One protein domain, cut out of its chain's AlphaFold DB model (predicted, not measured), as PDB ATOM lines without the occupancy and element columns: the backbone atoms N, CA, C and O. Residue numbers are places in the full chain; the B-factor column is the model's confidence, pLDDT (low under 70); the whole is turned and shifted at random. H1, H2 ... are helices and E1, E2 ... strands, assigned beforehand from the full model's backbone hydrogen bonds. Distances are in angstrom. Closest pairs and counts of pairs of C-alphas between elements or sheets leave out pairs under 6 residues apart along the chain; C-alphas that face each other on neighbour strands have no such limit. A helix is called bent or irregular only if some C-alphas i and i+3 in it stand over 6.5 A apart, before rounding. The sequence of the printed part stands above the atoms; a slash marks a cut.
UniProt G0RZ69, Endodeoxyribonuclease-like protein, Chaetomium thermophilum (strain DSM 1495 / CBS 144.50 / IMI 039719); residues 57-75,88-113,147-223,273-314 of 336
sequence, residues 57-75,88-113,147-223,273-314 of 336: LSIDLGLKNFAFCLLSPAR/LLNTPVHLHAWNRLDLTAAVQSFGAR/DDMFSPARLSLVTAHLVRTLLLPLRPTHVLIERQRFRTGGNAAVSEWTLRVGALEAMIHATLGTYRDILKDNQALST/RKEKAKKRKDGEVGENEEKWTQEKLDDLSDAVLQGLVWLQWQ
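What this domain is: This is residues 57 to 75, 88 to 113, 147 to 223 and 273 to 314 of the 336 residues of the protein "Endodeoxyribonuclease-like protein" of Chaetomium thermophilum (strain DSM 1495 / CBS 144.50 / IMI 039719) (UniProt G0RZ69). A small, twisted sheet of four strands has one long helix, H5, packed slantwise over one face, while beside the sheet H2 and an even longer helix, H3, cross each other and only graze it. H1 packs on H2, residues 212 to 223 of H3 stick out as a free arm, and H4 lies far out, beyond the first residues of H5. The printed part has 164 residues, with five named helices and four named strands in the order E1 E2 E3 H1 H2 E4 H3 H4 H5; the sheet's order is E3, E2, E1, E4, mixed, and the class is mixed, helices and strands. The whole is loose, with a radius of gyration of the C-alphas of 19.0 A and spans of 68 by 50 by 35 A.

Where its parts are: E1, residues 57 to 60, begins with C-alpha 57 at (7.920, -37.140, -50.765). E2, residues 66 to 73, is 23.6 A long, and E3, residues 93 to 101, is 23.1 A long and bends by 55 degrees at residue 96. H1 is residues 103 to 112. H2, residues 152 to 170, is 25.8 A long, has a kink of 33 degrees near residue 163 and is only just irregular, with C-alphas 165 and 168 6.7 A apart. E4 is residues 174 to 177. H3, residues 188 to 223, is 52.8 A long and begins with C-alpha 188 at (28.390, -17.860, -35.237). H4 is residues 273 to 281. H5, residues 287 to 314, is 40.6 A long and ends with C-alpha 314 at (7.403, -32.152, -64.526).

How they stand to each other: The sheet is twisted, its C-alphas lying up to 4.1 A off its best plane. E3 and E2 are antiparallel, with N 70 and O 97 2.9 A apart. E2 and E1 form an antiparallel hairpin, with N 60 and O 67 2.8 A apart. E1 and E4 are parallel, with N 59 and O 176 2.9 A apart. H5 is on one face, making two layers, a sheet and a helix over it, at a height over the sheet of 9.0 A. It lies over E3, E2 and, only just, E1, with 3 C-alphas on that strand, and runs slantwise to the strands, at 38 degrees to E3 on the local plane. The closest C-alphas of H5 and E1 are those of Ala 303 and Asp 60, 5.1 A apart. H2 grazes the sheet with residues 167 to 170, H3 with residues 197 to 208. H3, with residues 199 to 208 alone, touches H2 at a steep tilt of 52 degrees, the same way; the closest C-alphas are those of Ile 204 and Thr 159, 6.2 A apart. H2, with residues 154 to 158 alone, touches H1 at a steep tilt of 58 degrees, opposite ways, closest at the C-alphas of Val 158 and Val 107, 6.2 A apart. H4 and H5 are only just apart, at 8.2 A. Each O i to N i+4 pair is within hydrogen-bond range in H1, H3, H4 and H5; in H2, 12 of 15 are.

The domain as a whole: The C-alphas of Thr 223 and Lys 281 are the two farthest apart, at 68.4 A. Three cuts leave out residues 76 to 87, 114 to 146 and 224 to 272, with C-alpha gaps of 14.9 A, 17.0 A and 62.4 A. Of the links that are printed whole, E4 to H3 is short and the others are tight. The mean pLDDT of the printed part is 80.6, and 45 residues are under 70, among them residues 182 to 190 and 283 to 296.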
ATOM      1  N   LEU A  57       7.599 -37.569 -52.122       97.31
ATOM      2  CA  LEU A  57       7.920 -37.140 -50.765       97.31
ATOM      3  C   LEU A  57       8.746 -35.863 -50.853       97.31
ATOM      4  O   LEU A  57       9.858 -35.901 -51.370       97.31
ATOM      5  N   SER A  58       8.203 -34.751 -50.372       96.81
ATOM      6  CA  SER A  58       8.908 -33.472 -50.301       96.81
ATOM      7  C   SER A  58       9.311 -33.194 -48.865       96.81
ATOM      8  O   SER A  58       8.473 -33.329 -47.974       96.81
ATOM      9  N   ILE A  59      10.578 -32.854 -48.652       95.69
ATOM     10  CA  ILE A  59      11.186 -32.665 -47.336       95.69
ATOM     11  C   ILE A  59      11.800 -31.269 -47.274       95.69
ATOM     12  O   ILE A  59      12.702 -30.956 -48.058       95.69
ATOM     13  N   ASP A  60      11.352 -30.501 -46.286       92.88
ATOM     14  CA  ASP A  60      12.012 -29.286 -45.832       92.88
ATOM     15  C   ASP A  60      12.823 -29.587 -44.563       92.88
ATOM     16  O   ASP A  60      12.346 -30.200 -43.597       92.88
ATOM     17  N   LEU A  61      14.109 -29.247 -44.615       90.50
ATOM     18  CA  LEU A  61      15.084 -29.703 -43.640       90.50
ATOM     19  C   LEU A  61      15.173 -28.758 -42.449       90.50
ATOM     20  O   LEU A  61      15.465 -27.572 -42.562       90.50
ATOM     21  N   GLY A  62      15.072 -29.350 -41.267       90.31
ATOM     22  CA  GLY A  62      15.256 -28.655 -40.009       90.31
ATOM     23  C   GLY A  62      15.485 -29.644 -38.879       90.31
ATOM     24  O   GLY A  62      15.018 -30.775 -38.936       90.31
ATOM     25  N   LEU A  63      16.221 -29.246 -37.840       88.31
ATOM     26  CA  LEU A  63      16.392 -30.098 -36.656       88.31
ATOM     27  C   LEU A  63      15.241 -29.932 -35.659       88.31
ATOM     28  O   LEU A  63      14.856 -30.908 -35.034       88.31
ATOM     29  N   LYS A  64      14.666 -28.729 -35.534       85.81
ATOM     30  CA  LYS A  64      13.479 -28.452 -34.692       85.81
ATOM     31  C   LYS A  64      12.166 -28.415 -35.474       85.81
ATOM     32  O   LYS A  64      11.079 -28.415 -34.905       85.81
ATOM     33  N   ASN A  65      12.288 -28.304 -36.786       88.06
ATOM     34  CA  ASN A  65      11.215 -28.003 -37.712       88.06
ATOM     35  C   ASN A  65      11.296 -28.894 -38.955       88.06
ATOM     36  O   ASN A  65      10.975 -28.452 -40.048       88.06
ATOM     37  N   PHE A  66      11.730 -30.149 -38.796       92.31
ATOM     38  CA  PHE A  66      11.756 -31.103 -39.899       92.31
ATOM     39  C   PHE A  66      10.343 -31.269 -40.453       92.31
ATOM     40  O   PHE A  66       9.474 -31.796 -39.754       92.31
ATOM     41  N   ALA A  67      10.095 -30.843 -41.684       93.25
ATOM     42  CA  ALA A  67       8.776 -30.908 -42.290       93.25
ATOM     43  C   ALA A  67       8.805 -31.793 -43.531       93.25
ATOM     44  O   ALA A  67       9.752 -31.787 -44.315       93.25
ATOM     45  N   PHE A  68       7.753 -32.581 -43.724       95.81
ATOM     46  CA  PHE A  68       7.594 -33.339 -44.953       95.81
ATOM     47  C   PHE A  68       6.134 -33.471 -45.360       95.81
ATOM     48  O   PHE A  68       5.208 -33.428 -44.542       95.81
ATOM     49  N   CYS A  69       5.929 -33.686 -46.653       96.19
ATOM     50  CA  CYS A  69       4.633 -34.015 -47.214       96.19
ATOM     51  C   CYS A  69       4.751 -35.127 -48.259       96.19
ATOM     52  O   CYS A  69       5.796 -35.301 -48.888       96.19
ATOM     53  N   LEU A  70       3.674 -35.887 -48.449       97.12
ATOM     54  CA  LEU A  70       3.592 -36.909 -49.488       97.12
ATOM     55  C   LEU A  70       2.458 -36.589 -50.453       97.12
ATOM     56  O   LEU A  70       1.286 -36.612 -50.074       97.12
ATOM     57  N   LEU A  71       2.810 -36.347 -51.711       94.38
ATOM     58  CA  LEU A  71       1.892 -35.969 -52.776       94.38
ATOM     59  C   LEU A  71       1.783 -37.073 -53.833       94.38
ATOM     60  O   LEU A  71       2.746 -37.791 -54.101       94.38
ATOM     61  N   SER A  72       0.632 -37.178 -54.493       93.38
ATOM     62  CA  SER A  72       0.512 -37.895 -55.769       93.38
ATOM     63  C   SER A  72      -0.306 -37.090 -56.780       93.38
ATOM     64  O   SER A  72      -1.227 -36.370 -56.378       93.38
ATOM     65  N   PRO A  73      -0.030 -37.212 -58.092       89.81
ATOM     66  CA  PRO A  73      -0.873 -36.603 -59.117       89.81
ATOM     67  C   PRO A  73      -2.316 -37.120 -59.008       89.81
ATOM     68  O   PRO A  73      -2.525 -38.330 -58.899       89.81
ATOM     69  N   ALA A  74      -3.310 -36.230 -59.051       83.81
ATOM     70  CA  ALA A  74      -4.709 -36.623 -59.201       83.81
ATOM     71  C   ALA A  74      -5.162 -36.400 -60.650       83.81
ATOM     72  O   ALA A  74      -4.672 -35.509 -61.348       83.81
ATOM     73  N   ARG A  75      -6.107 -37.218 -61.124       69.69
ATOM     74  CA  ARG A  75      -6.687 -37.043 -62.462       69.69
ATOM     75  C   ARG A  75      -7.543 -35.778 -62.474       69.69
ATOM     76  O   ARG A  75      -8.443 -35.642 -61.647       69.69
ATOM     77  N   LEU A  88      -0.979 -22.929 -61.843       47.62
ATOM     78  CA  LEU A  88       0.092 -23.815 -61.349       47.62
ATOM     79  C   LEU A  88      -0.357 -24.655 -60.130       47.62
ATOM     80  O   LEU A  88       0.115 -25.770 -59.938       47.62
ATOM     81  N   LEU A  89      -1.314 -24.144 -59.343       54.38
ATOM     82  CA  LEU A  89      -1.917 -24.818 -58.180       54.38
ATOM     83  C   LEU A  89      -3.273 -25.485 -58.480       54.38
ATOM     84  O   LEU A  89      -3.855 -26.112 -57.601       54.38
ATOM     85  N   ASN A  90      -3.804 -25.353 -59.700       57.28
ATOM     86  CA  ASN A  90      -5.166 -25.801 -60.019       57.28
ATOM     87  C   ASN A  90      -5.248 -27.251 -60.492       57.28
ATOM     88  O   ASN A  90      -6.352 -27.772 -60.665       57.28
ATOM     89  N   THR A  91      -4.114 -27.916 -60.721       66.88
ATOM     90  CA  THR A  91      -4.165 -29.341 -61.039       66.88
ATOM     91  C   THR A  91      -4.304 -30.118 -59.738       66.88
ATOM     92  O   THR A  91      -3.445 -29.979 -58.864       66.88
ATOM     93  N   PRO A  92      -5.352 -30.941 -59.592       80.88
ATOM     94  CA  PRO A  92      -5.601 -31.624 -58.342       80.88
ATOM     95  C   PRO A  92      -4.437 -32.569 -58.013       80.88
ATOM     96  O   PRO A  92      -3.868 -33.239 -58.881       80.88
ATOM     97  N   VAL A  93      -4.084 -32.616 -56.734       88.81
ATOM     98  CA  VAL A  93      -3.121 -33.559 -56.165       88.81
ATOM     99  C   VAL A  93      -3.737 -34.187 -54.925       88.81
ATOM    100  O   VAL A  93      -4.573 -33.575 -54.260       88.81
ATOM    101  N   HIS A  94      -3.325 -35.406 -54.603       91.62
ATOM    102  CA  HIS A  94      -3.666 -36.020 -53.327       91.62
ATOM    103  C   HIS A  94      -2.536 -35.777 -52.332       91.62
ATOM    104  O   HIS A  94      -1.386 -36.097 -52.627       91.62
ATOM    105  N   LEU A  95      -2.879 -35.240 -51.162       92.62
ATOM    106  CA  LEU A  95      -1.985 -35.103 -50.017       92.62
ATOM    107  C   LEU A  95      -2.220 -36.291 -49.078       92.62
ATOM    108  O   LEU A  95      -3.284 -36.409 -48.478       92.62
ATOM    109  N   HIS A  96      -1.245 -37.192 -48.997       91.19
ATOM    110  CA  HIS A  96      -1.332 -38.443 -48.231       91.19
ATOM    111  C   HIS A  96      -0.755 -38.317 -46.821       91.19
ATOM    112  O   HIS A  96      -1.210 -39.001 -45.912       91.19
ATOM    113  N   ALA A  97       0.270 -37.481 -46.657       91.69
ATOM    114  CA  ALA A  97       0.929 -37.206 -45.385       91.69
ATOM    115  C   ALA A  97       1.393 -35.748 -45.364       91.69
ATOM    116  O   ALA A  97       1.756 -35.210 -46.414       91.69
ATOM    117  N   TRP A  98       1.370 -35.125 -44.188       92.81
ATOM    118  CA  TRP A  98       1.764 -33.735 -43.990       92.81
ATOM    119  C   TRP A  98       2.093 -33.517 -42.515       92.81
ATOM    120  O   TRP A  98       1.196 -33.431 -41.676       92.81
ATOM    121  N   ASN A  99       3.380 -33.526 -42.184       89.94
ATOM    122  CA  ASN A  99       3.838 -33.623 -40.804       89.94
ATOM    123  C   ASN A  99       5.072 -32.752 -40.574       89.94
ATOM    124  O   ASN A  99       5.910 -32.590 -41.458       89.94
ATOM    125  N   ARG A 100       5.180 -32.231 -39.350       89.38
ATOM    126  CA  ARG A 100       6.324 -31.472 -38.846       89.38
ATOM    127  C   ARG A 100       6.790 -32.103 -37.548       89.38
ATOM    128  O   ARG A 100       5.960 -32.381 -36.686       89.38
ATOM    129  N   LEU A 101       8.093 -32.303 -37.418       88.38
ATOM    130  CA  LEU A 101       8.731 -32.990 -36.304       88.38
ATOM    131  C   LEU A 101       9.826 -32.115 -35.699       88.38
ATOM    132  O   LEU A 101      10.557 -31.427 -36.416       88.38
ATOM    133  N   ASP A 102       9.974 -32.213 -34.382       88.44
ATOM    134  CA  ASP A 102      11.174 -31.766 -33.691       88.44
ATOM    135  C   ASP A 102      12.103 -32.975 -33.497       88.44
ATOM    136  O   ASP A 102      11.825 -33.892 -32.727       88.44
ATOM    137  N   LEU A 103      13.210 -33.010 -34.237       86.94
ATOM    138  CA  LEU A 103      14.189 -34.091 -34.152       86.94
ATOM    139  C   LEU A 103      15.128 -33.925 -32.952       86.94
ATOM    140  O   LEU A 103      15.862 -34.857 -32.627       86.94
ATOM    141  N   THR A 104      15.126 -32.776 -32.269       83.56
ATOM    142  CA  THR A 104      16.013 -32.542 -31.125       83.56
ATOM    143  C   THR A 104      15.684 -33.439 -29.936       83.56
ATOM    144  O   THR A 104      16.604 -33.996 -29.333       83.56
ATOM    145  N   ALA A 105      14.400 -33.679 -29.664       74.94
ATOM    146  CA  ALA A 105      13.953 -34.609 -28.627       74.94
ATOM    147  C   ALA A 105      14.417 -36.049 -28.910       74.94
ATOM    148  O   ALA A 105      14.920 -36.742 -28.023       74.94
ATOM    149  N   ALA A 106      14.349 -36.479 -30.175       71.44
ATOM    150  CA  ALA A 106      14.849 -37.787 -30.594       71.44
ATOM    151  C   ALA A 106      16.362 -37.906 -30.362       71.44
ATOM    152  O   ALA A 106      16.842 -38.868 -29.770       71.44
ATOM    153  N   VAL A 107      17.133 -36.900 -30.778       71.75
ATOM    154  CA  VAL A 107      18.590 -36.873 -30.579       71.75
ATOM    155  C   VAL A 107      18.965 -36.991 -29.092       71.75
ATOM    156  O   VAL A 107      19.938 -37.668 -28.750       71.75
ATOM    157  N   GLN A 108      18.184 -36.375 -28.201       71.31
ATOM    158  CA  GLN A 108      18.377 -36.479 -26.753       71.31
ATOM    159  C   GLN A 108      18.055 -37.886 -26.223       71.31
ATOM    160  O   GLN A 108      18.837 -38.439 -25.445       71.31
ATOM    161  N   SER A 109      16.956 -38.500 -26.670       70.25
ATOM    162  CA  SER A 109      16.527 -39.821 -26.188       70.25
ATOM    163  C   SER A 109      17.464 -40.955 -26.625       70.25
ATOM    164  O   SER A 109      17.773 -41.842 -25.824       70.25
ATOM    165  N   PHE A 110      18.005 -40.901 -27.849       65.81
ATOM    166  CA  PHE A 110      19.004 -41.871 -28.316       65.81
ATOM    167  C   PHE A 110      20.335 -41.768 -27.552       65.81
ATOM    168  O   PHE A 110      21.004 -42.783 -27.366       65.81
ATOM    169  N   GLY A 111      20.701 -40.582 -27.050       57.53
ATOM    170  CA  GLY A 111      21.890 -40.386 -26.212       57.53
ATOM    171  C   GLY A 111      21.765 -40.958 -24.795       57.53
ATOM    172  O   GLY A 111      22.759 -41.373 -24.211       57.53
ATOM    173  N   ALA A 112      20.552 -41.039 -24.241       56.03
ATOM    174  CA  ALA A 112      20.325 -41.609 -22.909       56.03
ATOM    175  C   ALA A 112      20.412 -43.150 -22.879       56.03
ATOM    176  O   ALA A 112      20.629 -43.735 -21.817       56.03
ATOM    177  N   ARG A 113      20.255 -43.813 -24.035       52.22
ATOM    178  CA  ARG A 113      20.295 -45.281 -24.183       52.22
ATOM    179  C   ARG A 113      21.711 -45.871 -24.261       52.22
ATOM    180  O   ARG A 113      21.854 -47.075 -24.091       52.22
ATOM    181  N   ASP A 147      26.890 -30.556 -25.389       65.44
ATOM    182  CA  ASP A 147      27.842 -30.211 -26.458       65.44
ATOM    183  C   ASP A 147      27.941 -31.311 -27.541       65.44
ATOM    184  O   ASP A 147      28.132 -31.047 -28.726       65.44
ATOM    185  N   ASP A 148      27.696 -32.570 -27.161       76.00
ATOM    186  CA  ASP A 148      27.747 -33.739 -28.045       76.00
ATOM    187  C   ASP A 148      26.409 -34.094 -28.719       76.00
ATOM    188  O   ASP A 148      26.333 -35.072 -29.477       76.00
ATOM    189  N   MET A 149      25.349 -33.321 -28.458       79.81
ATOM    190  CA  MET A 149      23.991 -33.619 -28.911       79.81
ATOM    191  C   MET A 149      23.948 -33.814 -30.427       79.81
ATOM    192  O   MET A 149      23.420 -34.810 -30.907       79.81
ATOM    193  N   PHE A 150      24.581 -32.923 -31.187       85.12
ATOM    194  CA  PHE A 150      24.598 -32.974 -32.651       85.12
ATOM    195  C   PHE A 150      25.839 -33.674 -33.216       85.12
ATOM    196  O   PHE A 150      26.223 -33.430 -34.361       85.12
ATOM    197  N   SER A 151      26.479 -34.544 -32.429       89.31
ATOM    198  CA  SER A 151      27.605 -35.342 -32.910       89.31
ATOM    199  C   SER A 151      27.199 -36.217 -34.106       89.31
ATOM    200  O   SER A 151      26.057 -36.695 -34.173       89.31
ATOM    201  N   PRO A 152      28.128 -36.499 -35.042       91.38
ATOM    202  CA  PRO A 152      27.826 -37.331 -36.204       91.38
ATOM    203  C   PRO A 152      27.239 -38.702 -35.839       91.38
ATOM    204  O   PRO A 152      26.324 -39.177 -36.507       91.38
ATOM    205  N   ALA A 153      27.710 -39.313 -34.747       89.38
ATOM    206  CA  ALA A 153      27.208 -40.601 -34.276       89.38
ATOM    207  C   ALA A 153      25.716 -40.540 -33.901       89.38
ATOM    208  O   ALA A 153      24.932 -41.352 -34.390       89.38
ATOM    209  N   ARG A 154      25.294 -39.548 -33.103       87.81
ATOM    210  CA  ARG A 154      23.887 -39.407 -32.688       87.81
ATOM    211  C   ARG A 154      22.976 -39.036 -33.855       87.81
ATOM    212  O   ARG A 154      21.924 -39.654 -34.028       87.81
ATOM    213  N   LEU A 155      23.399 -38.082 -34.690       89.81
ATOM    214  CA  LEU A 155      22.645 -37.694 -35.886       89.81
ATOM    215  C   LEU A 155      22.469 -38.863 -36.860       89.81
ATOM    216  O   LEU A 155      21.394 -39.003 -37.445       89.81
ATOM    217  N   SER A 156      23.471 -39.738 -36.995       92.44
ATOM    218  CA  SER A 156      23.376 -40.910 -37.873       92.44
ATOM    219  C   SER A 156      22.291 -41.892 -37.417       92.44
ATOM    220  O   SER A 156      21.525 -42.378 -38.249       92.44
ATOM    221  N   LEU A 157      22.156 -42.122 -36.104       90.19
ATOM    222  CA  LEU A 157      21.133 -43.004 -35.534       90.19
ATOM    223  C   LEU A 157      19.727 -42.439 -35.737       90.19
ATOM    224  O   LEU A 157      18.844 -43.151 -36.217       90.19
ATOM    225  N   VAL A 158      19.535 -41.152 -35.429       89.56
ATOM    226  CA  VAL A 158      18.253 -40.466 -35.645       89.56
ATOM    227  C   VAL A 158      17.876 -40.480 -37.120       89.56
ATOM    228  O   VAL A 158      16.738 -40.803 -37.450       89.56
ATOM    229  N   THR A 159      18.828 -40.210 -38.013       93.25
ATOM    230  CA  THR A 159      18.584 -40.211 -39.459       93.25
ATOM    231  C   THR A 159      18.218 -41.600 -39.972       93.25
ATOM    232  O   THR A 159      17.222 -41.754 -40.680       93.25
ATOM    233  N   ALA A 160      18.985 -42.627 -39.597       91.25
ATOM    234  CA  ALA A 160      18.712 -44.002 -39.998       91.25
ATOM    235  C   ALA A 160      17.333 -44.463 -39.510       91.25
ATOM    236  O   ALA A 160      16.592 -45.096 -40.266       91.25
ATOM    237  N   HIS A 161      16.975 -44.110 -38.272       87.38
ATOM    238  CA  HIS A 161      15.659 -44.385 -37.716       87.38
ATOM    239  C   HIS A 161      14.566 -43.640 -38.492       87.38
ATOM    240  O   HIS A 161      13.713 -44.300 -39.073       87.38
ATOM    241  N   LEU A 162      14.638 -42.307 -38.593       91.38
ATOM    242  CA  LEU A 162      13.691 -41.455 -39.325       91.38
ATOM    243  C   LEU A 162      13.408 -41.985 -40.738       91.38
ATOM    244  O   LEU A 162      12.252 -42.151 -41.132       91.38
ATOM    245  N   VAL A 163      14.460 -42.295 -41.497       92.62
ATOM    246  CA  VAL A 163      14.318 -42.814 -42.861       92.62
ATOM    247  C   VAL A 163      13.627 -44.177 -42.856       92.62
ATOM    248  O   VAL A 163      12.674 -44.385 -43.607       92.62
ATOM    249  N   ARG A 164      14.073 -45.106 -42.006       89.69
ATOM    250  CA  ARG A 164      13.571 -46.486 -41.984       89.69
ATOM    251  C   ARG A 164      12.140 -46.601 -41.467       89.69
ATOM    252  O   ARG A 164      11.386 -47.419 -41.984       89.69
ATOM    253  N   THR A 165      11.786 -45.854 -40.427       85.69
ATOM    254  CA  THR A 165      10.536 -46.048 -39.679       85.69
ATOM    255  C   THR A 165       9.442 -45.072 -40.077       85.69
ATOM    256  O   THR A 165       8.270 -45.394 -39.891       85.69
ATOM    257  N   LEU A 166       9.798 -43.926 -40.664       89.75
ATOM    258  CA  LEU A 166       8.826 -42.918 -41.072       89.75
ATOM    259  C   LEU A 166       8.807 -42.682 -42.579       89.75
ATOM    260  O   LEU A 166       7.752 -42.799 -43.191       89.75
ATOM    261  N   LEU A 167       9.951 -42.384 -43.200       92.25
ATOM    262  CA  LEU A 167       9.959 -41.924 -44.595       92.25
ATOM    263  C   LEU A 167       9.783 -43.062 -45.612       92.25
ATOM    264  O   LEU A 167       8.972 -42.950 -46.529       92.25
ATOM    265  N   LEU A 168      10.510 -44.175 -45.466       91.44
ATOM    266  CA  LEU A 168      10.400 -45.319 -46.380       91.44
ATOM    267  C   LEU A 168       9.041 -46.040 -46.307       91.44
ATOM    268  O   LEU A 168       8.536 -46.420 -47.368       91.44
ATOM    269  N   PRO A 169       8.387 -46.191 -45.135       92.69
ATOM    270  CA  PRO A 169       7.037 -46.758 -45.052       92.69
ATOM    271  C   PRO A 169       5.966 -45.974 -45.817       92.69
ATOM    272  O   PRO A 169       4.958 -46.556 -46.215       92.69
ATOM    273  N   LEU A 170       6.193 -44.687 -46.117       90.69
ATOM    274  CA  LEU A 170       5.326 -43.897 -47.005       90.69
ATOM    275  C   LEU A 170       5.397 -44.347 -48.473       90.69
ATOM    276  O   LEU A 170       4.574 -43.922 -49.297       90.69
ATOM    277  N   ARG A 171       6.358 -45.221 -48.793       92.75
ATOM    278  CA  ARG A 171       6.643 -45.790 -50.114       92.75
ATOM    279  C   ARG A 171       6.856 -44.709 -51.179       92.75
ATOM    280  O   ARG A 171       6.176 -44.731 -52.207       92.75
ATOM    281  N   PRO A 172       7.751 -43.732 -50.948       94.38
ATOM    282  CA  PRO A 172       8.031 -42.713 -51.943       94.38
ATOM    283  C   PRO A 172       8.662 -43.328 -53.193       94.38
ATOM    284  O   PRO A 172       9.495 -44.228 -53.123       94.38
ATOM    285  N   THR A 173       8.275 -42.795 -54.344       93.00
ATOM    286  CA  THR A 173       8.908 -43.077 -55.646       93.00
ATOM    287  C   THR A 173       9.913 -41.990 -56.024       93.00
ATOM    288  O   THR A 173      10.876 -42.240 -56.745       93.00
ATOM    289  N   HIS A 174       9.686 -40.778 -55.519       93.56
ATOM    290  CA  HIS A 174      10.518 -39.604 -55.716       93.56
ATOM    291  C   HIS A 174      10.693 -38.941 -54.356       93.56
ATOM    292  O   HIS A 174       9.711 -38.787 -53.625       93.56
ATOM    293  N   VAL A 175      11.925 -38.567 -54.023       95.25
ATOM    294  CA  VAL A 175      12.230 -37.792 -52.819       95.25
ATOM    295  C   VAL A 175      12.833 -36.463 -53.247       95.25
ATOM    296  O   VAL A 175      13.828 -36.444 -53.974       95.25
ATOM    297  N   LEU A 176      12.205 -35.377 -52.807       95.38
ATOM    298  CA  LEU A 176      12.665 -34.006 -52.966       95.38
ATOM    299  C   LEU A 176      13.195 -33.538 -51.616       95.38
ATOM    300  O   LEU A 176      12.515 -33.677 -50.602       95.38
ATOM    301  N   ILE A 177      14.410 -33.008 -51.616       92.81
ATOM    302  CA  ILE A 177      15.059 -32.450 -50.433       92.81
ATOM    303  C   ILE A 177      15.498 -31.045 -50.822       92.81
ATOM    304  O   ILE A 177      16.236 -30.891 -51.800       92.81
ATOM    305  N   GLU A 178      15.005 -30.018 -50.125       84.31
ATOM    306  CA  GLU A 178      15.543 -28.671 -50.328       84.31
ATOM    307  C   GLU A 178      16.964 -28.602 -49.758       84.31
ATOM    308  O   GLU A 178      17.235 -29.060 -48.650       84.31
ATOM    309  N   ARG A 179      17.892 -28.044 -50.541       79.19
ATOM    310  CA  ARG A 179      19.283 -27.878 -50.123       79.19
ATOM    311  C   ARG A 179      19.388 -26.742 -49.113       79.19
ATOM    312  O   ARG A 179      19.000 -25.609 -49.414       79.19
ATOM    313  N   GLN A 180      20.032 -27.002 -47.979       78.75
ATOM    314  CA  GLN A 180      20.289 -25.958 -46.995       78.75
ATOM    315  C   GLN A 180      21.204 -24.869 -47.584       78.75
ATOM    316  O   GLN A 180      22.278 -25.136 -48.134       78.75
ATOM    317  N   ARG A 181      20.800 -23.598 -47.456       74.56
ATOM    318  CA  ARG A 181      21.591 -22.459 -47.950       74.56
ATOM    319  C   ARG A 181      22.678 -22.087 -46.947       74.56
ATOM    320  O   ARG A 181      22.377 -21.834 -45.779       74.56
ATOM    321  N   PHE A 182      23.917 -21.959 -47.424       67.81
ATOM    322  CA  PHE A 182      24.989 -21.316 -46.666       67.81
ATOM    323  C   PHE A 182      24.733 -19.812 -46.607       67.81
ATOM    324  O   PHE A 182      24.601 -19.155 -47.639       67.81
ATOM    325  N   ARG A 183      24.655 -19.260 -45.395       68.31
ATOM    326  CA  ARG A 183      24.510 -17.820 -45.174       68.31
ATOM    327  C   ARG A 183      25.846 -17.267 -44.678       68.31
ATOM    328  O   ARG A 183      26.281 -17.600 -43.583       68.31
ATOM    329  N   THR A 184      26.508 -16.443 -45.488       58.91
ATOM    330  CA  THR A 184      27.715 -15.701 -45.086       58.91
ATOM    331  C   THR A 184      27.317 -14.391 -44.402       58.91
ATOM    332  O   THR A 184      26.391 -13.730 -44.864       58.91
ATOM    333  N   GLY A 185      28.011 -13.998 -43.328       56.69
ATOM    334  CA  GLY A 185      27.764 -12.726 -42.626       56.69
ATOM    335  C   GLY A 185      26.749 -12.782 -41.474       56.69
ATOM    336  O   GLY A 185      26.198 -11.749 -41.105       56.69
ATOM    337  N   GLY A 186      26.485 -13.968 -40.911       61.50
ATOM    338  CA  GLY A 186      25.637 -14.152 -39.725       61.50
ATOM    339  C   GLY A 186      26.427 -14.372 -38.429       61.50
ATOM    340  O   GLY A 186      27.625 -14.641 -38.454       61.50
ATOM    341  N   ASN A 187      25.729 -14.291 -37.292       63.69
ATOM    342  CA  ASN A 187      26.243 -14.695 -35.977       63.69
ATOM    343  C   ASN A 187      26.743 -16.161 -36.023       63.69
ATOM    344  O   ASN A 187      26.155 -16.972 -36.737       63.69
ATOM    345  N   ALA A 188      27.788 -16.519 -35.266       68.38
ATOM    346  CA  ALA A 188      28.390 -17.860 -35.237       68.38
ATOM    347  C   ALA A 188      27.360 -18.993 -35.047       68.38
ATOM    348  O   ALA A 188      27.468 -20.040 -35.684       68.38
ATOM    349  N   ALA A 189      26.302 -18.740 -34.270       65.62
ATOM    350  CA  ALA A 189      25.185 -19.668 -34.083       65.62
ATOM    351  C   ALA A 189      24.460 -20.042 -35.398       65.62
ATOM    352  O   ALA A 189      23.991 -21.169 -35.553       65.62
ATOM    353  N   VAL A 190      24.386 -19.129 -36.375       69.62
ATOM    354  CA  VAL A 190      23.782 -19.386 -37.698       69.62
ATOM    355  C   VAL A 190      24.657 -20.340 -38.510       69.62
ATOM    356  O   VAL A 190      24.141 -21.250 -39.164       69.62
ATOM    357  N   SER A 191      25.978 -20.159 -38.452       74.62
ATOM    358  CA  SER A 191      26.941 -21.031 -39.130       74.62
ATOM    359  C   SER A 191      26.903 -22.443 -38.553       74.62
ATOM    360  O   SER A 191      26.841 -23.412 -39.305       74.62
ATOM    361  N   GLU A 192      26.860 -22.563 -37.226       83.12
ATOM    362  CA  GLU A 192      26.767 -23.855 -36.553       83.12
ATOM    363  C   GLU A 192      25.462 -24.590 -36.888       83.12
ATOM    364  O   GLU A 192      25.488 -25.761 -37.268       83.12
ATOM    365  N   TRP A 193      24.318 -23.902 -36.828       84.38
ATOM    366  CA  TRP A 193      23.034 -24.504 -37.193       84.38
ATOM    367  C   TRP A 193      23.015 -24.986 -38.647       84.38
ATOM    368  O   TRP A 193      22.572 -26.097 -38.931       84.38
ATOM    369  N   THR A 194      23.566 -24.182 -39.562       85.75
ATOM    370  CA  THR A 194      23.699 -24.539 -40.982       85.75
ATOM    371  C   THR A 194      24.533 -25.809 -41.161       85.75
ATOM    372  O   THR A 194      24.152 -26.678 -41.942       85.75
ATOM    373  N   LEU A 195      25.636 -25.955 -40.419       88.06
ATOM    374  CA  LEU A 195      26.467 -27.163 -40.459       88.06
ATOM    375  C   LEU A 195      25.717 -28.392 -39.939       88.06
ATOM    376  O   LEU A 195      25.792 -29.454 -40.554       88.06
ATOM    377  N   ARG A 196      24.963 -28.254 -38.844       90.50
ATOM    378  CA  ARG A 196      24.184 -29.359 -38.265       90.50
ATOM    379  C   ARG A 196      23.069 -29.825 -39.212       90.50
ATOM    380  O   ARG A 196      22.910 -31.026 -39.419       90.50
ATOM    381  N   VAL A 197      22.337 -28.895 -39.835       90.44
ATOM    382  CA  VAL A 197      21.324 -29.227 -40.855       90.44
ATOM    383  C   VAL A 197      21.977 -29.819 -42.109       90.44
ATOM    384  O   VAL A 197      21.487 -30.811 -42.635       90.44
ATOM    385  N   GLY A 198      23.123 -29.290 -42.545       90.81
ATOM    386  CA  GLY A 198      23.882 -29.857 -43.665       90.81
ATOM    387  C   GLY A 198      24.386 -31.284 -43.401       90.81
ATOM    388  O   GLY A 198      24.397 -32.115 -44.308       90.81
ATOM    389  N   ALA A 199      24.749 -31.607 -42.156       93.44
ATOM    390  CA  ALA A 199      25.087 -32.975 -41.764       93.44
ATOM    391  C   ALA A 199      23.864 -33.907 -41.848       93.44
ATOM    392  O   ALA A 199      23.976 -35.004 -42.395       93.44
ATOM    393  N   LEU A 200      22.694 -33.457 -41.375       93.44
ATOM    394  CA  LEU A 200      21.428 -34.184 -41.526       93.44
ATOM    395  C   LEU A 200      21.086 -34.420 -43.009       93.44
ATOM    396  O   LEU A 200      20.787 -35.551 -43.386       93.44
ATOM    397  N   GLU A 201      21.190 -33.389 -43.856       94.00
ATOM    398  CA  GLU A 201      20.992 -33.476 -45.315       94.00
ATOM    399  C   GLU A 201      21.860 -34.592 -45.917       94.00
ATOM    400  O   GLU A 201      21.359 -35.506 -46.581       94.00
ATOM    401  N   ALA A 202      23.165 -34.556 -45.633       94.25
ATOM    402  CA  ALA A 202      24.122 -35.535 -46.137       94.25
ATOM    403  C   ALA A 202      23.800 -36.963 -45.665       94.25
ATOM    404  O   ALA A 202      23.860 -37.905 -46.458       94.25
ATOM    405  N   MET A 203      23.417 -37.135 -44.396       95.88
ATOM    406  CA  MET A 203      23.059 -38.442 -43.838       95.88
ATOM    407  C   MET A 203      21.759 -38.993 -44.429       95.88
ATOM    408  O   MET A 203      21.680 -40.196 -44.691       95.88
ATOM    409  N   ILE A 204      20.755 -38.147 -44.687       94.75
ATOM    410  CA  ILE A 204      19.515 -38.564 -45.358       94.75
ATOM    411  C   ILE A 204      19.841 -39.035 -46.778       94.75
ATOM    412  O   ILE A 204      19.415 -40.126 -47.169       94.75
ATOM    413  N   HIS A 205      20.652 -38.279 -47.526       93.62
ATOM    414  CA  HIS A 205      21.107 -38.681 -48.858       93.62
ATOM    415  C   HIS A 205      21.859 -40.014 -48.843       93.62
ATOM    416  O   HIS A 205      21.540 -40.898 -49.642       93.62
ATOM    417  N   ALA A 206      22.821 -40.183 -47.932       95.62
ATOM    418  CA  ALA A 206      23.598 -41.414 -47.810       95.62
ATOM    419  C   ALA A 206      22.709 -42.616 -47.454       95.62
ATOM    420  O   ALA A 206      22.821 -43.679 -48.068       95.62
ATOM    421  N   THR A 207      21.779 -42.438 -46.512       95.00
ATOM    422  CA  THR A 207      20.866 -43.498 -46.065       95.00
ATOM    423  C   THR A 207      19.919 -43.913 -47.191       95.00
ATOM    424  O   THR A 207      19.839 -45.095 -47.520       95.00
ATOM    425  N   LEU A 208      19.245 -42.959 -47.843       92.75
ATOM    426  CA  LEU A 208      18.352 -43.240 -48.973       92.75
ATOM    427  C   LEU A 208      19.101 -43.857 -50.163       92.75
ATOM    428  O   LEU A 208      18.583 -44.780 -50.793       92.75
ATOM    429  N   GLY A 209      20.314 -43.381 -50.459       90.50
ATOM    430  CA  GLY A 209      21.179 -43.947 -51.496       90.50
ATOM    431  C   GLY A 209      21.545 -45.403 -51.212       90.50
ATOM    432  O   GLY A 209      21.377 -46.251 -52.083       90.50
ATOM    433  N   THR A 210      21.925 -45.703 -49.968       92.12
ATOM    434  CA  THR A 210      22.227 -47.070 -49.517       92.12
ATOM    435  C   THR A 210      21.015 -47.988 -49.681       92.12
ATOM    436  O   THR A 210      21.131 -49.061 -50.268       92.12
ATOM    437  N   TYR A 211      19.823 -47.561 -49.243       88.56
ATOM    438  CA  TYR A 211      18.599 -48.350 -49.432       88.56
ATOM    439  C   TYR A 211      18.257 -48.557 -50.908       88.56
ATOM    440  O   TYR A 211      17.852 -49.652 -51.290       88.56
ATOM    441  N   ARG A 212      18.427 -47.534 -51.751       87.19
ATOM    442  CA  ARG A 212      18.208 -47.650 -53.198       87.19
ATOM    443  C   ARG A 212      19.119 -48.710 -53.814       87.19
ATOM    444  O   ARG A 212      18.651 -49.485 -54.641       87.19
ATOM    445  N   ASP A 213      20.394 -48.727 -53.441       86.62
ATOM    446  CA  ASP A 213      21.369 -49.648 -54.022       86.62
ATOM    447  C   ASP A 213      21.112 -51.088 -53.541       86.62
ATOM    448  O   ASP A 213      20.989 -51.982 -54.373       86.62
ATOM    449  N   ILE A 214      20.815 -51.288 -52.248       86.75
ATOM    450  CA  ILE A 214      20.365 -52.588 -51.711       86.75
ATOM    451  C   ILE A 214      19.116 -53.104 -52.449       86.75
ATOM    452  O   ILE A 214      19.017 -54.287 -52.775       86.75
ATOM    453  N   LEU A 215      18.140 -52.231 -52.725       79.19
ATOM    454  CA  LEU A 215      16.921 -52.616 -53.445       79.19
ATOM    455  C   LEU A 215      17.203 -53.021 -54.899       79.19
ATOM    456  O   LEU A 215      16.582 -53.964 -55.388       79.19
ATOM    457  N   LYS A 216      18.135 -52.343 -55.579       80.06
ATOM    458  CA  LYS A 216      18.563 -52.710 -56.937       80.06
ATOM    459  C   LYS A 216      19.286 -54.051 -56.954       80.06
ATOM    460  O   LYS A 216      18.984 -54.874 -57.813       80.06
ATOM    461  N   ASP A 217      20.176 -54.292 -55.996       81.62
ATOM    462  CA  ASP A 217      20.921 -55.549 -55.900       81.62
ATOM    463  C   ASP A 217      19.978 -56.734 -55.660       81.62
ATOM    464  O   ASP A 217      20.076 -57.760 -56.332       81.62
ATOM    465  N   ASN A 218      18.980 -56.571 -54.787       76.69
ATOM    466  CA  ASN A 218      17.965 -57.598 -54.546       76.69
ATOM    467  C   ASN A 218      17.120 -57.907 -55.796       76.69
ATOM    468  O   ASN A 218      16.744 -59.058 -56.015       76.69
ATOM    469  N   GLN A 219      16.841 -56.907 -56.641       73.56
ATOM    470  CA  GLN A 219      16.161 -57.115 -57.927       73.56
ATOM    471  C   GLN A 219      17.063 -57.783 -58.964       73.56
ATOM    472  O   GLN A 219      16.614 -58.644 -59.720       73.56
ATOM    473  N   ALA A 220      18.342 -57.408 -59.010       69.31
ATOM    474  CA  ALA A 220      19.313 -58.045 -59.889       69.31
ATOM    475  C   ALA A 220      19.488 -59.528 -59.524       69.31
ATOM    476  O   ALA A 220      19.523 -60.378 -60.405       69.31
ATOM    477  N   LEU A 221      19.510 -59.865 -58.231       64.88
ATOM    478  CA  LEU A 221      19.584 -61.250 -57.759       64.88
ATOM    479  C   LEU A 221      18.312 -62.051 -58.069       64.88
ATOM    480  O   LEU A 221      18.409 -63.206 -58.485       64.88
ATOM    481  N   SER A 222      17.122 -61.456 -57.915       64.12
ATOM    482  CA  SER A 222      15.863 -62.142 -58.236       64.12
ATOM    483  C   SER A 222      15.686 -62.381 -59.741       64.12
ATOM    484  O   SER A 222      15.134 -63.406 -60.137       64.12
ATOM    485  N   THR A 223      16.209 -61.488 -60.585       58.28
ATOM    486  CA  THR A 223      16.213 -61.643 -62.051       58.28
ATOM    487  C   THR A 223      17.324 -62.577 -62.546       58.28
ATOM    488  O   THR A 223      17.077 -63.402 -63.427       58.28
ATOM    489  N   ARG A 273     -11.664 -12.108 -38.206       56.25
ATOM    490  CA  ARG A 273     -10.865 -11.081 -37.501       56.25
ATOM    491  C   ARG A 273     -11.502 -10.642 -36.172       56.25
ATOM    492  O   ARG A 273     -10.776 -10.327 -35.238       56.25
ATOM    493  N   LYS A 274     -12.838 -10.650 -36.080       64.81
ATOM    494  CA  LYS A 274     -13.576 -10.292 -34.858       64.81
ATOM    495  C   LYS A 274     -13.446 -11.356 -33.763       64.81
ATOM    496  O   LYS A 274     -13.245 -10.995 -32.610       64.81
ATOM    497  N   GLU A 275     -13.501 -12.641 -34.112       63.16
ATOM    498  CA  GLU A 275     -13.298 -13.740 -33.151       63.16
ATOM    499  C   GLU A 275     -11.861 -13.767 -32.616       63.16
ATOM    500  O   GLU A 275     -11.658 -13.933 -31.415       63.16
ATOM    501  N   LYS A 276     -10.870 -13.507 -33.479       61.31
ATOM    502  CA  LYS A 276      -9.458 -13.401 -33.069       61.31
ATOM    503  C   LYS A 276      -9.213 -12.236 -32.109       61.31
ATOM    504  O   LYS A 276      -8.548 -12.402 -31.092       61.31
ATOM    505  N   ALA A 277      -9.792 -11.069 -32.400       64.94
ATOM    506  CA  ALA A 277      -9.685  -9.899 -31.530       64.94
ATOM    507  C   ALA A 277     -10.332 -10.133 -30.155       64.94
ATOM    508  O   ALA A 277      -9.817  -9.648 -29.152       64.94
ATOM    509  N   LYS A 278     -11.430 -10.902 -30.105       72.31
ATOM    510  CA  LYS A 278     -12.093 -11.277 -28.853       72.31
ATOM    511  C   LYS A 278     -11.215 -12.206 -28.005       72.31
ATOM    512  O   LYS A 278     -10.951 -11.881 -26.858       72.31
ATOM    513  N   LYS A 279     -10.656 -13.272 -28.588       63.34
ATOM    514  CA  LYS A 279      -9.776 -14.209 -27.863       63.34
ATOM    515  C   LYS A 279      -8.466 -13.598 -27.364       63.34
ATOM    516  O   LYS A 279      -8.028 -13.921 -26.266       63.34
ATOM    517  N   ARG A 280      -7.874 -12.672 -28.130       64.50
ATOM    518  CA  ARG A 280      -6.726 -11.866 -27.674       64.50
ATOM    519  C   ARG A 280      -7.080 -11.006 -26.457       64.50
ATOM    520  O   ARG A 280      -6.252 -10.821 -25.575       64.50
ATOM    521  N   LYS A 281      -8.312 -10.487 -26.407       68.00
ATOM    522  CA  LYS A 281      -8.816  -9.677 -25.290       68.00
ATOM    523  C   LYS A 281      -9.133 -10.521 -24.050       68.00
ATOM    524  O   LYS A 281      -8.953 -10.033 -22.943       68.00
ATOM    525  N   ASP A 282      -9.540 -11.772 -24.255       73.19
ATOM    526  CA  ASP A 282      -9.859 -12.738 -23.195       73.19
ATOM    527  C   ASP A 282      -8.606 -13.470 -22.653       73.19
ATOM    528  O   ASP A 282      -8.714 -14.298 -21.755       73.19
ATOM    529  N   GLY A 283      -7.405 -13.168 -23.172       57.00
ATOM    530  CA  GLY A 283      -6.137 -13.762 -22.720       57.00
ATOM    531  C   GLY A 283      -5.946 -15.236 -23.105       57.00
ATOM    532  O   GLY A 283      -5.000 -15.868 -22.646       57.00
ATOM    533  N   GLU A 284      -6.824 -15.784 -23.950       55.34
ATOM    534  CA  GLU A 284      -6.822 -17.200 -24.344       55.34
ATOM    535  C   GLU A 284      -5.783 -17.546 -25.416       55.34
ATOM    536  O   GLU A 284      -5.550 -18.722 -25.677       55.34
ATOM    537  N   VAL A 285      -5.206 -16.543 -26.083       54.69
ATOM    538  CA  VAL A 285      -4.185 -16.742 -27.115       54.69
ATOM    539  C   VAL A 285      -3.121 -15.659 -26.962       54.69
ATOM    540  O   VAL A 285      -3.383 -14.480 -27.214       54.69
ATOM    541  N   GLY A 286      -1.924 -16.055 -26.529       58.56
ATOM    542  CA  GLY A 286      -0.782 -15.147 -26.410       58.56
ATOM    543  C   GLY A 286      -0.149 -14.833 -27.770       58.56
ATOM    544  O   GLY A 286      -0.150 -15.670 -28.671       58.56
ATOM    545  N   GLU A 287       0.464 -13.654 -27.925       53.97
ATOM    546  CA  GLU A 287       1.188 -13.290 -29.161       53.97
ATOM    547  C   GLU A 287       2.302 -14.294 -29.513       53.97
ATOM    548  O   GLU A 287       2.540 -14.565 -30.690       53.97
ATOM    549  N   ASN A 288       2.931 -14.909 -28.503       49.16
ATOM    550  CA  ASN A 288       3.912 -15.979 -28.695       49.16
ATOM    551  C   ASN A 288       3.296 -17.267 -29.259       49.16
ATOM    552  O   ASN A 288       3.932 -17.922 -30.080       49.16
ATOM    553  N   GLU A 289       2.070 -17.626 -28.873       52.44
ATOM    554  CA  GLU A 289       1.390 -18.808 -29.415       52.44
ATOM    555  C   GLU A 289       0.938 -18.579 -30.864       52.44
ATOM    556  O   GLU A 289       1.063 -19.475 -31.701       52.44
ATOM    557  N   GLU A 290       0.479 -17.370 -31.205       56.56
ATOM    558  CA  GLU A 290       0.159 -17.004 -32.594       56.56
ATOM    559  C   GLU A 290       1.398 -17.004 -33.489       56.56
ATOM    560  O   GLU A 290       1.368 -17.572 -34.581       56.56
ATOM    561  N   LYS A 291       2.504 -16.412 -33.025       52.97
ATOM    562  CA  LYS A 291       3.766 -16.419 -33.770       52.97
ATOM    563  C   LYS A 291       4.273 -17.846 -33.983       52.97
ATOM    564  O   LYS A 291       4.604 -18.213 -35.104       52.97
ATOM    565  N   TRP A 292       4.254 -18.668 -32.936       51.09
ATOM    566  CA  TRP A 292       4.701 -20.056 -33.003       51.09
ATOM    567  C   TRP A 292       3.822 -20.912 -33.922       51.09
ATOM    568  O   TRP A 292       4.341 -21.664 -34.740       51.09
ATOM    569  N   THR A 293       2.493 -20.779 -33.853       64.94
ATOM    570  CA  THR A 293       1.574 -21.491 -34.764       64.94
ATOM    571  C   THR A 293       1.742 -21.060 -36.218       64.94
ATOM    572  O   THR A 293       1.641 -21.901 -37.112       64.94
ATOM    573  N   GLN A 294       2.033 -19.781 -36.462       58.50
ATOM    574  CA  GLN A 294       2.318 -19.276 -37.799       58.50
ATOM    575  C   GLN A 294       3.652 -19.810 -38.342       58.50
ATOM    576  O   GLN A 294       3.680 -20.265 -39.480       58.50
ATOM    577  N   GLU A 295       4.716 -19.838 -37.533       65.38
ATOM    578  CA  GLU A 295       6.010 -20.439 -37.903       65.38
ATOM    579  C   GLU A 295       5.871 -21.935 -38.228       65.38
ATOM    580  O   GLU A 295       6.387 -22.394 -39.241       65.38
ATOM    581  N   LYS A 296       5.091 -22.702 -37.445       65.56
ATOM    582  CA  LYS A 296       4.813 -24.118 -37.764       65.56
ATOM    583  C   LYS A 296       4.145 -24.312 -39.121       65.56
ATOM    584  O   LYS A 296       4.368 -25.329 -39.777       65.56
ATOM    585  N   LEU A 297       3.244 -23.398 -39.474       73.00
ATOM    586  CA  LEU A 297       2.507 -23.464 -40.727       73.00
ATOM    587  C   LEU A 297       3.406 -23.111 -41.914       73.00
ATOM    588  O   LEU A 297       3.155 -23.626 -42.998       73.00
ATOM    589  N   ASP A 298       4.427 -22.281 -41.705       80.69
ATOM    590  CA  ASP A 298       5.410 -21.892 -42.719       80.69
ATOM    591  C   ASP A 298       6.218 -23.111 -43.185       80.69
ATOM    592  O   ASP A 298       6.085 -23.506 -44.339       80.69
ATOM    593  N   ASP A 299       6.879 -23.821 -42.259       81.75
ATOM    594  CA  ASP A 299       7.680 -25.027 -42.565       81.75
ATOM    595  C   ASP A 299       6.847 -26.101 -43.307       81.75
ATOM    596  O   ASP A 299       7.258 -26.749 -44.272       81.75
ATOM    597  N   LEU A 300       5.603 -26.294 -42.856       84.44
ATOM    598  CA  LEU A 300       4.658 -27.220 -43.477       84.44
ATOM    599  C   LEU A 300       4.223 -26.757 -44.874       84.44
ATOM    600  O   LEU A 300       4.017 -27.590 -45.763       84.44
ATOM    601  N   SER A 301       4.037 -25.451 -45.060       88.38
ATOM    602  CA  SER A 301       3.671 -24.864 -46.347       88.38
ATOM    603  C   SER A 301       4.820 -24.972 -47.338       88.38
ATOM    604  O   SER A 301       4.560 -25.307 -48.491       88.38
ATOM    605  N   ASP A 302       6.060 -24.783 -46.892       87.88
ATOM    606  CA  ASP A 302       7.263 -24.885 -47.717       87.88
ATOM    607  C   ASP A 302       7.445 -26.303 -48.262       87.88
ATOM    608  O   ASP A 302       7.558 -26.485 -49.480       87.88
ATOM    609  N   ALA A 303       7.312 -27.326 -47.408       89.44
ATOM    610  CA  ALA A 303       7.362 -28.719 -47.849       89.44
ATOM    611  C   ALA A 303       6.289 -29.040 -48.913       89.44
ATOM    612  O   ALA A 303       6.559 -29.757 -49.878       89.44
ATOM    613  N   VAL A 304       5.064 -28.514 -48.776       92.12
ATOM    614  CA  VAL A 304       3.994 -28.714 -49.774       92.12
ATOM    615  C   VAL A 304       4.260 -27.919 -51.046       92.12
ATOM    616  O   VAL A 304       4.108 -28.453 -52.147       92.12
ATOM    617  N   LEU A 305       4.659 -26.657 -50.915       90.69
ATOM    618  CA  LEU A 305       4.906 -25.759 -52.034       90.69
ATOM    619  C   LEU A 305       6.035 -26.287 -52.915       90.69
ATOM    620  O   LEU A 305       5.867 -26.345 -54.132       90.69
ATOM    621  N   GLN A 306       7.131 -26.748 -52.314       91.06
ATOM    622  CA  GLN A 306       8.230 -27.404 -53.016       91.06
ATOM    623  C   GLN A 306       7.726 -28.584 -53.862       91.06
ATOM    624  O   GLN A 306       8.018 -28.667 -55.059       91.06
ATOM    625  N   GLY A 307       6.917 -29.468 -53.271       91.12
ATOM    626  CA  GLY A 307       6.353 -30.623 -53.966       91.12
ATOM    627  C   GLY A 307       5.413 -30.242 -55.116       91.12
ATOM    628  O   GLY A 307       5.495 -30.815 -56.205       91.12
ATOM    629  N   LEU A 308       4.548 -29.247 -54.909       91.44
ATOM    630  CA  LEU A 308       3.631 -28.737 -55.934       91.44
ATOM    631  C   LEU A 308       4.370 -28.076 -57.099       91.44
ATOM    632  O   LEU A 308       4.053 -28.340 -58.261       91.44
ATOM    633  N   VAL A 309       5.366 -27.243 -56.797       90.31
ATOM    634  CA  VAL A 309       6.197 -26.568 -57.799       90.31
ATOM    635  C   VAL A 309       6.950 -27.595 -58.638       90.31
ATOM    636  O   VAL A 309       6.911 -27.522 -59.867       90.31
ATOM    637  N   TRP A 310       7.555 -28.604 -58.007       93.38
ATOM    638  CA  TRP A 310       8.257 -29.659 -58.732       93.38
ATOM    639  C   TRP A 310       7.322 -30.475 -59.633       93.38
ATOM    640  O   TRP A 310       7.648 -30.727 -60.794       93.38
ATOM    641  N   LEU A 311       6.131 -30.847 -59.145       90.62
ATOM    642  CA  LEU A 311       5.112 -31.517 -59.963       90.62
ATOM    643  C   LEU A 311       4.743 -30.687 -61.193       90.62
ATOM    644  O   LEU A 311       4.563 -31.229 -62.284       90.62
ATOM    645  N   GLN A 312       4.643 -29.373 -61.027       87.50
ATOM    646  CA  GLN A 312       4.342 -28.477 -62.127       87.50
ATOM    647  C   GLN A 312       5.495 -28.377 -63.131       87.50
ATOM    648  O   GLN A 312       5.242 -28.376 -64.334       87.50
ATOM    649  N   TRP A 313       6.747 -28.372 -62.671       91.38
ATOM    650  CA  TRP A 313       7.909 -28.467 -63.557       91.38
ATOM    651  C   TRP A 313       7.895 -29.754 -64.383       91.38
ATOM    652  O   TRP A 313       8.161 -29.702 -65.580       91.38
ATOM    653  N   GLN A 314       7.516 -30.892 -63.785       91.19
ATOM    654  CA  GLN A 314       7.403 -32.152 -64.526       91.19
ATOM    655  C   GLN A 314       6.332 -32.093 -65.622       91.19
ATOM    656  O   GLN A 314       6.576 -32.574 -66.722       91.19
TER     657      GLN A 314